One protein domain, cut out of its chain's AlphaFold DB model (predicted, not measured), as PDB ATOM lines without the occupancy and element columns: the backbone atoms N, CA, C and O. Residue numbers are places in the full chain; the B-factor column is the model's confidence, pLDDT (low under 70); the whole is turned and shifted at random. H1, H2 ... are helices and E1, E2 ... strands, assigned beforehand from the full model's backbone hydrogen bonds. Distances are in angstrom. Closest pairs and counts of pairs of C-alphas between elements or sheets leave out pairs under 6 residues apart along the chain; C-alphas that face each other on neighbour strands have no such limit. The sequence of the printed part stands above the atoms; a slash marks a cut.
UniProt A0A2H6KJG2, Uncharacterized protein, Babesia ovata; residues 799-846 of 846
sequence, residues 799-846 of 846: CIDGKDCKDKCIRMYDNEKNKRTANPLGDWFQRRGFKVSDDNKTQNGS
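What this domain is: This is residues 799 to 846 of the 846 residues of an uncharacterized protein of Babesia ovata (UniProt A0A2H6KJG2). With little regular structure, this is a small hairpin of two strands, E1 and E2, in a row with one short helix, H1, while long unnamed stretches, residues 799 to 812 and 831 to 846, lie to either side, the second folding back on itself. The printed part has 48 residues, 15 of them in named elements, in the order E1, E2, H1; the class is mixed and the sheet antiparallel. It is compact, with a radius of gyration of the C-alphas of 10.6 A, and flat, spanning 30 by 29 by 13 A.

How they stand to each other: E1, residues 813 to 816, and E2, residues 819 to 822, form an antiparallel hairpin at 148 degrees. N 814 and O 821 are 2.8 A apart, within hydrogen-bond range. The closest C-alphas of E1 and H1, residues 824 to 830, are those of Tyr 813 and Gly 826, 7.2 A apart. Every O i to N i+4 pair in H1 is within hydrogen-bond range.

Where its parts are: E1 begins at C-alpha 813 (42.091, 47.253, -15.219) and measures 9.7 A; E2 measures 9.9 A. H1, 10.1 A, ends at C-alpha 830 (46.393, 45.891, -4.342).

The domain as a whole: The C-alphas farthest apart, Lys 817 and Gly 833, are 29.9 A apart. The printed part has no cut, and both links are tight. Residues 801 to 804, 817 to 819 and 846 have pLDDT under 70.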
ATOM      1  N   CYS A 799      34.366  36.332  -6.052       76.94
ATOM      2  CA  CYS A 799      34.661  35.718  -7.351       76.94
ATOM      3  C   CYS A 799      33.753  34.539  -7.702       76.94
ATOM      4  O   CYS A 799      33.446  34.369  -8.881       76.94
ATOM      5  N   ILE A 800      33.318  33.741  -6.725       75.38
ATOM      6  CA  ILE A 800      32.484  32.558  -6.970       75.38
ATOM      7  C   ILE A 800      30.999  32.907  -6.847       75.38
ATOM      8  O   ILE A 800      30.267  32.756  -7.829       75.38
ATOM      9  N   ASP A 801      30.568  33.421  -5.691       68.88
ATOM     10  CA  ASP A 801      29.145  33.643  -5.395       68.88
ATOM     11  C   ASP A 801      28.608  34.929  -6.041       68.88
ATOM     12  O   ASP A 801      27.561  34.913  -6.690       68.88
ATOM     13  N   GLY A 802      29.358  36.032  -5.945       64.69
ATOM     14  CA  GLY A 802      29.007  37.322  -6.551       64.69
ATOM     15  C   GLY A 802      29.251  37.412  -8.062       64.69
ATOM     16  O   GLY A 802      28.777  38.345  -8.700       64.69
ATOM     17  N   LYS A 803      29.978  36.448  -8.653       67.31
ATOM     18  CA  LYS A 803      30.427  36.416 -10.065       67.31
ATOM     19  C   LYS A 803      31.217  37.650 -10.550       67.31
ATOM     20  O   LYS A 803      31.567  37.704 -11.727       67.31
ATOM     21  N   ASP A 804      31.582  38.586  -9.672       69.75
ATOM     22  CA  ASP A 804      32.224  39.867 -10.021       69.75
ATOM     23  C   ASP A 804      33.632  39.711 -10.630       69.75
ATOM     24  O   ASP A 804      34.108  40.584 -11.364       69.75
ATOM     25  N   CYS A 805      34.318  38.602 -10.330       73.69
ATOM     26  CA  CYS A 805      35.675  38.316 -10.810       73.69
ATOM     27  C   CYS A 805      35.884  36.909 -11.392       73.69
ATOM     28  O   CYS A 805      37.025  36.558 -11.681       73.69
ATOM     29  N   LYS A 806      34.819  36.120 -11.609       73.75
ATOM     30  CA  LYS A 806      34.916  34.703 -12.017       73.75
ATOM     31  C   LYS A 806      35.761  34.473 -13.279       73.75
ATOM     32  O   LYS A 806      36.562  33.547 -13.310       73.75
ATOM     33  N   ASP A 807      35.610  35.349 -14.272       73.69
ATOM     34  CA  ASP A 807      36.273  35.242 -15.580       73.69
ATOM     35  C   ASP A 807      37.331  36.347 -15.797       73.69
ATOM     36  O   ASP A 807      37.681  36.686 -16.929       73.69
ATOM     37  N   LYS A 808      37.833  36.954 -14.709       77.25
ATOM     38  CA  LYS A 808      38.783  38.075 -14.768       77.25
ATOM     39  C   LYS A 808      40.215  37.640 -14.457       77.25
ATOM     40  O   LYS A 808      40.468  36.927 -13.494       77.25
ATOM     41  N   CYS A 809      41.180  38.130 -15.237       79.62
ATOM     42  CA  CYS A 809      42.608  37.975 -14.934       79.62
ATOM     43  C   CYS A 809      43.042  38.933 -13.808       79.62
ATOM     44  O   CYS A 809      42.453  40.003 -13.656       79.62
ATOM     45  N   ILE A 810      44.101  38.596 -13.061       81.69
ATOM     46  CA  ILE A 810      44.675  39.472 -12.023       81.69
ATOM     47  C   ILE A 810      45.410  40.644 -12.693       81.69
ATOM     48  O   ILE A 810      46.542  40.508 -13.152       81.69
ATOM     49  N   ARG A 811      44.740  41.792 -12.783       85.06
ATOM     50  CA  ARG A 811      45.259  43.066 -13.306       85.06
ATOM     51  C   ARG A 811      44.429  44.208 -12.740       85.06
ATOM     52  O   ARG A 811      43.280  43.974 -12.383       85.06
ATOM     53  N   MET A 812      44.973  45.419 -12.664       86.38
ATOM     54  CA  MET A 812      44.255  46.575 -12.111       86.38
ATOM     55  C   MET A 812      43.052  46.988 -12.970       86.38
ATOM     56  O   MET A 812      42.026  47.417 -12.437       86.38
ATOM     57  N   TYR A 813      43.143  46.831 -14.296       84.25
ATOM     58  CA  TYR A 813      42.091  47.253 -15.219       84.25
ATOM     59  C   TYR A 813      41.891  46.286 -16.397       84.25
ATOM     60  O   TYR A 813      42.845  45.708 -16.920       84.25
ATOM     61  N   ASP A 814      40.642  46.152 -16.848       81.44
ATOM     62  CA  ASP A 814      40.260  45.481 -18.092       81.44
ATOM     63  C   ASP A 814      40.074  46.518 -19.215       81.44
ATOM     64  O   ASP A 814      39.382  47.527 -19.039       81.44
ATOM     65  N   ASN A 815      40.689  46.262 -20.373       76.81
ATOM     66  CA  ASN A 815      40.628  47.126 -21.553       76.81
ATOM     67  C   ASN A 815      39.667  46.526 -22.594       76.81
ATOM     68  O   ASN A 815      40.071  45.675 -23.387       76.81
ATOM     69  N   GLU A 816      38.412  46.983 -22.628       70.31
ATOM     70  CA  GLU A 816      37.427  46.594 -23.649       70.31
ATOM     71  C   GLU A 816      37.025  47.803 -24.503       70.31
ATOM     72  O   GLU A 816      36.692  48.866 -23.980       70.31
ATOM     73  N   LYS A 817      37.054  47.652 -25.838       62.06
ATOM     74  CA  LYS A 817      36.615  48.672 -26.818       62.06
ATOM     75  C   LYS A 817      37.150  50.090 -26.521       62.06
ATOM     76  O   LYS A 817      36.399  51.062 -26.549       62.06
ATOM     77  N   ASN A 818      38.452  50.198 -26.232       63.75
ATOM     78  CA  ASN A 818      39.152  51.446 -25.883       63.75
ATOM     79  C   ASN A 818      38.639  52.171 -24.614       63.75
ATOM     80  O   ASN A 818      38.900  53.362 -24.447       63.75
ATOM     81  N   LYS A 819      37.966  51.474 -23.686       68.88
ATOM     82  CA  LYS A 819      37.679  51.969 -22.326       68.88
ATOM     83  C   LYS A 819      38.401  51.124 -21.273       68.88
ATOM     84  O   LYS A 819      38.312  49.899 -21.283       68.88
ATOM     85  N   ARG A 820      39.091  51.805 -20.351       78.69
ATOM     86  CA  ARG A 820      39.750  51.209 -19.178       78.69
ATOM     87  C   ARG A 820      38.722  51.096 -18.051       78.69
ATOM     88  O   ARG A 820      38.246  52.114 -17.554       78.69
ATOM     89  N   THR A 821      38.362  49.875 -17.671       78.75
ATOM     90  CA  THR A 821      37.421  49.598 -16.568       78.75
ATOM     91  C   THR A 821      38.154  48.935 -15.412       78.75
ATOM     92  O   THR A 821      39.021  48.096 -15.635       78.75
ATOM     93  N   ALA A 822      37.864  49.341 -14.175       80.19
ATOM     94  CA  ALA A 822      38.521  48.772 -13.002       80.19
ATOM     95  C   ALA A 822      38.200  47.277 -12.886       80.19
ATOM     96  O   ALA A 822      37.044  46.866 -13.020       80.19
ATOM     97  N   ASN A 823      39.231  46.473 -12.642       85.06
ATOM     98  CA  ASN A 823      39.088  45.041 -12.452       85.06
ATOM     99  C   ASN A 823      39.020  44.750 -10.936       85.06
ATOM    100  O   ASN A 823      39.999  44.988 -10.220       85.06
ATOM    101  N   PRO A 824      37.877  44.241 -10.432       83.06
ATOM    102  CA  PRO A 824      37.677  43.979  -9.005       83.06
ATOM    103  C   PRO A 824      38.712  43.033  -8.387       83.06
ATOM    104  O   PRO A 824      39.004  43.149  -7.197       83.06
ATOM    105  N   LEU A 825      39.272  42.110  -9.177       86.50
ATOM    106  CA  LEU A 825      40.280  41.160  -8.715       86.50
ATOM    107  C   LEU A 825      41.632  41.845  -8.484       86.50
ATOM    108  O   LEU A 825      42.286  41.576  -7.479       86.50
ATOM    109  N   GLY A 826      42.034  42.766  -9.365       86.19
ATOM    110  CA  GLY A 826      43.258  43.546  -9.174       86.19
ATOM    111  C   GLY A 826      43.185  44.497  -7.983       86.19
ATOM    112  O   GLY A 826      44.090  44.497  -7.151       86.19
ATOM    113  N   ASP A 827      42.075  45.231  -7.839       85.50
ATOM    114  CA  ASP A 827      41.843  46.106  -6.674       85.50
ATOM    115  C   ASP A 827      41.898  45.307  -5.355       85.50
ATOM    116  O   ASP A 827      42.464  45.755  -4.356       85.50
ATOM    117  N   TRP A 828      41.377  44.074  -5.352       88.50
ATOM    118  CA  TRP A 828      41.404  43.208  -4.175       88.50
ATOM    119  C   TRP A 828      42.830  42.872  -3.703       88.50
ATOM    120  O   TRP A 828      43.094  42.934  -2.496       88.50
ATOM    121  N   PHE A 829      43.740  42.544  -4.630       86.75
ATOM    122  CA  PHE A 829      45.144  42.243  -4.320       86.75
ATOM    123  C   PHE A 829      45.928  43.507  -3.941       86.75
ATOM    124  O   PHE A 829      46.674  43.484  -2.957       86.75
ATOM    125  N   GLN A 830      45.709  44.628  -4.640       86.88
ATOM    126  CA  GLN A 830      46.393  45.891  -4.342       86.88
ATOM    127  C   GLN A 830      46.106  46.376  -2.917       86.88
ATOM    128  O   GLN A 830      47.024  46.744  -2.182       86.88
ATOM    129  N   ARG A 831      44.845  46.297  -2.473       83.75
ATOM    130  CA  ARG A 831      44.450  46.669  -1.100       83.75
ATOM    131  C   ARG A 831      45.096  45.812  -0.009       83.75
ATOM    132  O   ARG A 831      45.015  46.169   1.162       83.75
ATOM    133  N   ARG A 832      45.715  44.688  -0.373       84.88
ATOM    134  CA  ARG A 832      46.381  43.753   0.545       84.88
ATOM    135  C   ARG A 832      47.903  43.783   0.418       84.88
ATOM    136  O   ARG A 832      48.571  42.897   0.936       84.88
ATOM    137  N   GLY A 833      48.434  44.825  -0.226       80.31
ATOM    138  CA  GLY A 833      49.866  45.104  -0.301       80.31
ATOM    139  C   GLY A 833      50.592  44.429  -1.463       80.31
ATOM    140  O   GLY A 833      51.801  44.600  -1.578       80.31
ATOM    141  N   PHE A 834      49.885  43.701  -2.336       83.12
ATOM    142  CA  PHE A 834      50.482  43.124  -3.541       83.12
ATOM    143  C   PHE A 834      50.587  44.174  -4.641       83.12
ATOM    144  O   PHE A 834      49.660  44.961  -4.860       83.12
ATOM    145  N   LYS A 835      51.696  44.171  -5.380       83.38
ATOM    146  CA  LYS A 835      51.822  45.022  -6.558       83.38
ATOM    147  C   LYS A 835      51.182  44.285  -7.730       83.38
ATOM    148  O   LYS A 835      51.670  43.247  -8.162       83.38
ATOM    149  N   VAL A 836      50.070  44.803  -8.236       84.69
ATOM    150  CA  VAL A 836      49.314  44.175  -9.327       84.69
ATOM    151  C   VAL A 836      49.647  44.852 -10.650       84.69
ATOM    152  O   VAL A 836      49.763  46.073 -10.706       84.69
ATOM    153  N   SER A 837      49.779  44.060 -11.714       85.12
ATOM    154  CA  SER A 837      50.013  44.573 -13.063       85.12
ATOM    155  C   SER A 837      48.899  45.514 -13.537       85.12
ATOM    156  O   SER A 837      47.718  45.241 -13.314       85.12
ATOM    157  N   ASP A 838      49.258  46.607 -14.213       83.31
ATOM    158  CA  ASP A 838      48.307  47.656 -14.610       83.31
ATOM    159  C   ASP A 838      47.241  47.180 -15.620       83.31
ATOM    160  O   ASP A 838      46.066  47.543 -15.499       83.31
ATOM    161  N   ASP A 839      47.628  46.371 -16.607       80.88
ATOM    162  CA  ASP A 839      46.757  45.784 -17.633       80.88
ATOM    163  C   ASP A 839      47.373  44.507 -18.250       80.88
ATOM    164  O   ASP A 839      48.339  43.948 -17.743       80.88
ATOM    165  N   ASN A 840      46.805  44.000 -19.351       75.94
ATOM    166  CA  ASN A 840      47.297  42.792 -20.028       75.94
ATOM    167  C   ASN A 840      48.595  42.970 -20.833       75.94
ATOM    168  O   ASN A 840      49.106  41.982 -21.357       75.94
ATOM    169  N   LYS A 841      49.094  44.198 -20.982       77.50
ATOM    170  CA  LYS A 841      50.310  44.525 -21.740       77.50
ATOM    171  C   LYS A 841      51.465  44.950 -20.834       77.50
ATOM    172  O   LYS A 841      52.594  45.050 -21.306       77.50
ATOM    173  N   THR A 842      51.203  45.180 -19.552       76.44
ATOM    174  CA  THR A 842      52.182  45.636 -18.563       76.44
ATOM    175  C   THR A 842      52.451  44.532 -17.539       76.44
ATOM    176  O   THR A 842      51.548  44.061 -16.863       76.44
ATOM    177  N   GLN A 843      53.704  44.085 -17.422       73.25
ATOM    178  CA  GLN A 843      54.147  43.123 -16.399       73.25
ATOM    179  C   GLN A 843      54.939  43.847 -15.300       73.25
ATOM    180  O   GLN A 843      56.142  43.659 -15.156       73.25
ATOM    181  N   ASN A 844      54.278  44.741 -14.561       78.12
ATOM    182  CA  ASN A 844      54.877  45.508 -13.459       78.12
ATOM    183  C   ASN A 844      54.427  45.040 -12.064       78.12
ATOM    184  O   ASN A 844      54.825  45.657 -11.069       78.12
ATOM    185  N   GLY A 845      53.621  43.977 -11.995       71.31
ATOM    186  CA  GLY A 845      53.235  43.330 -10.746       71.31
ATOM    187  C   GLY A 845      54.359  42.496 -10.117       71.31
ATOM    188  O   GLY A 845      55.209  41.961 -10.830       71.31
ATOM    189  N   SER A 846      54.360  42.411  -8.783       57.12
ATOM    190  CA  SER A 846      55.273  41.622  -7.938       57.12
ATOM    191  C   SER A 846      54.570  41.155  -6.671       57.12
ATOM    192  O   SER A 846      53.962  42.038  -6.009       57.12
TER     193      SER A 846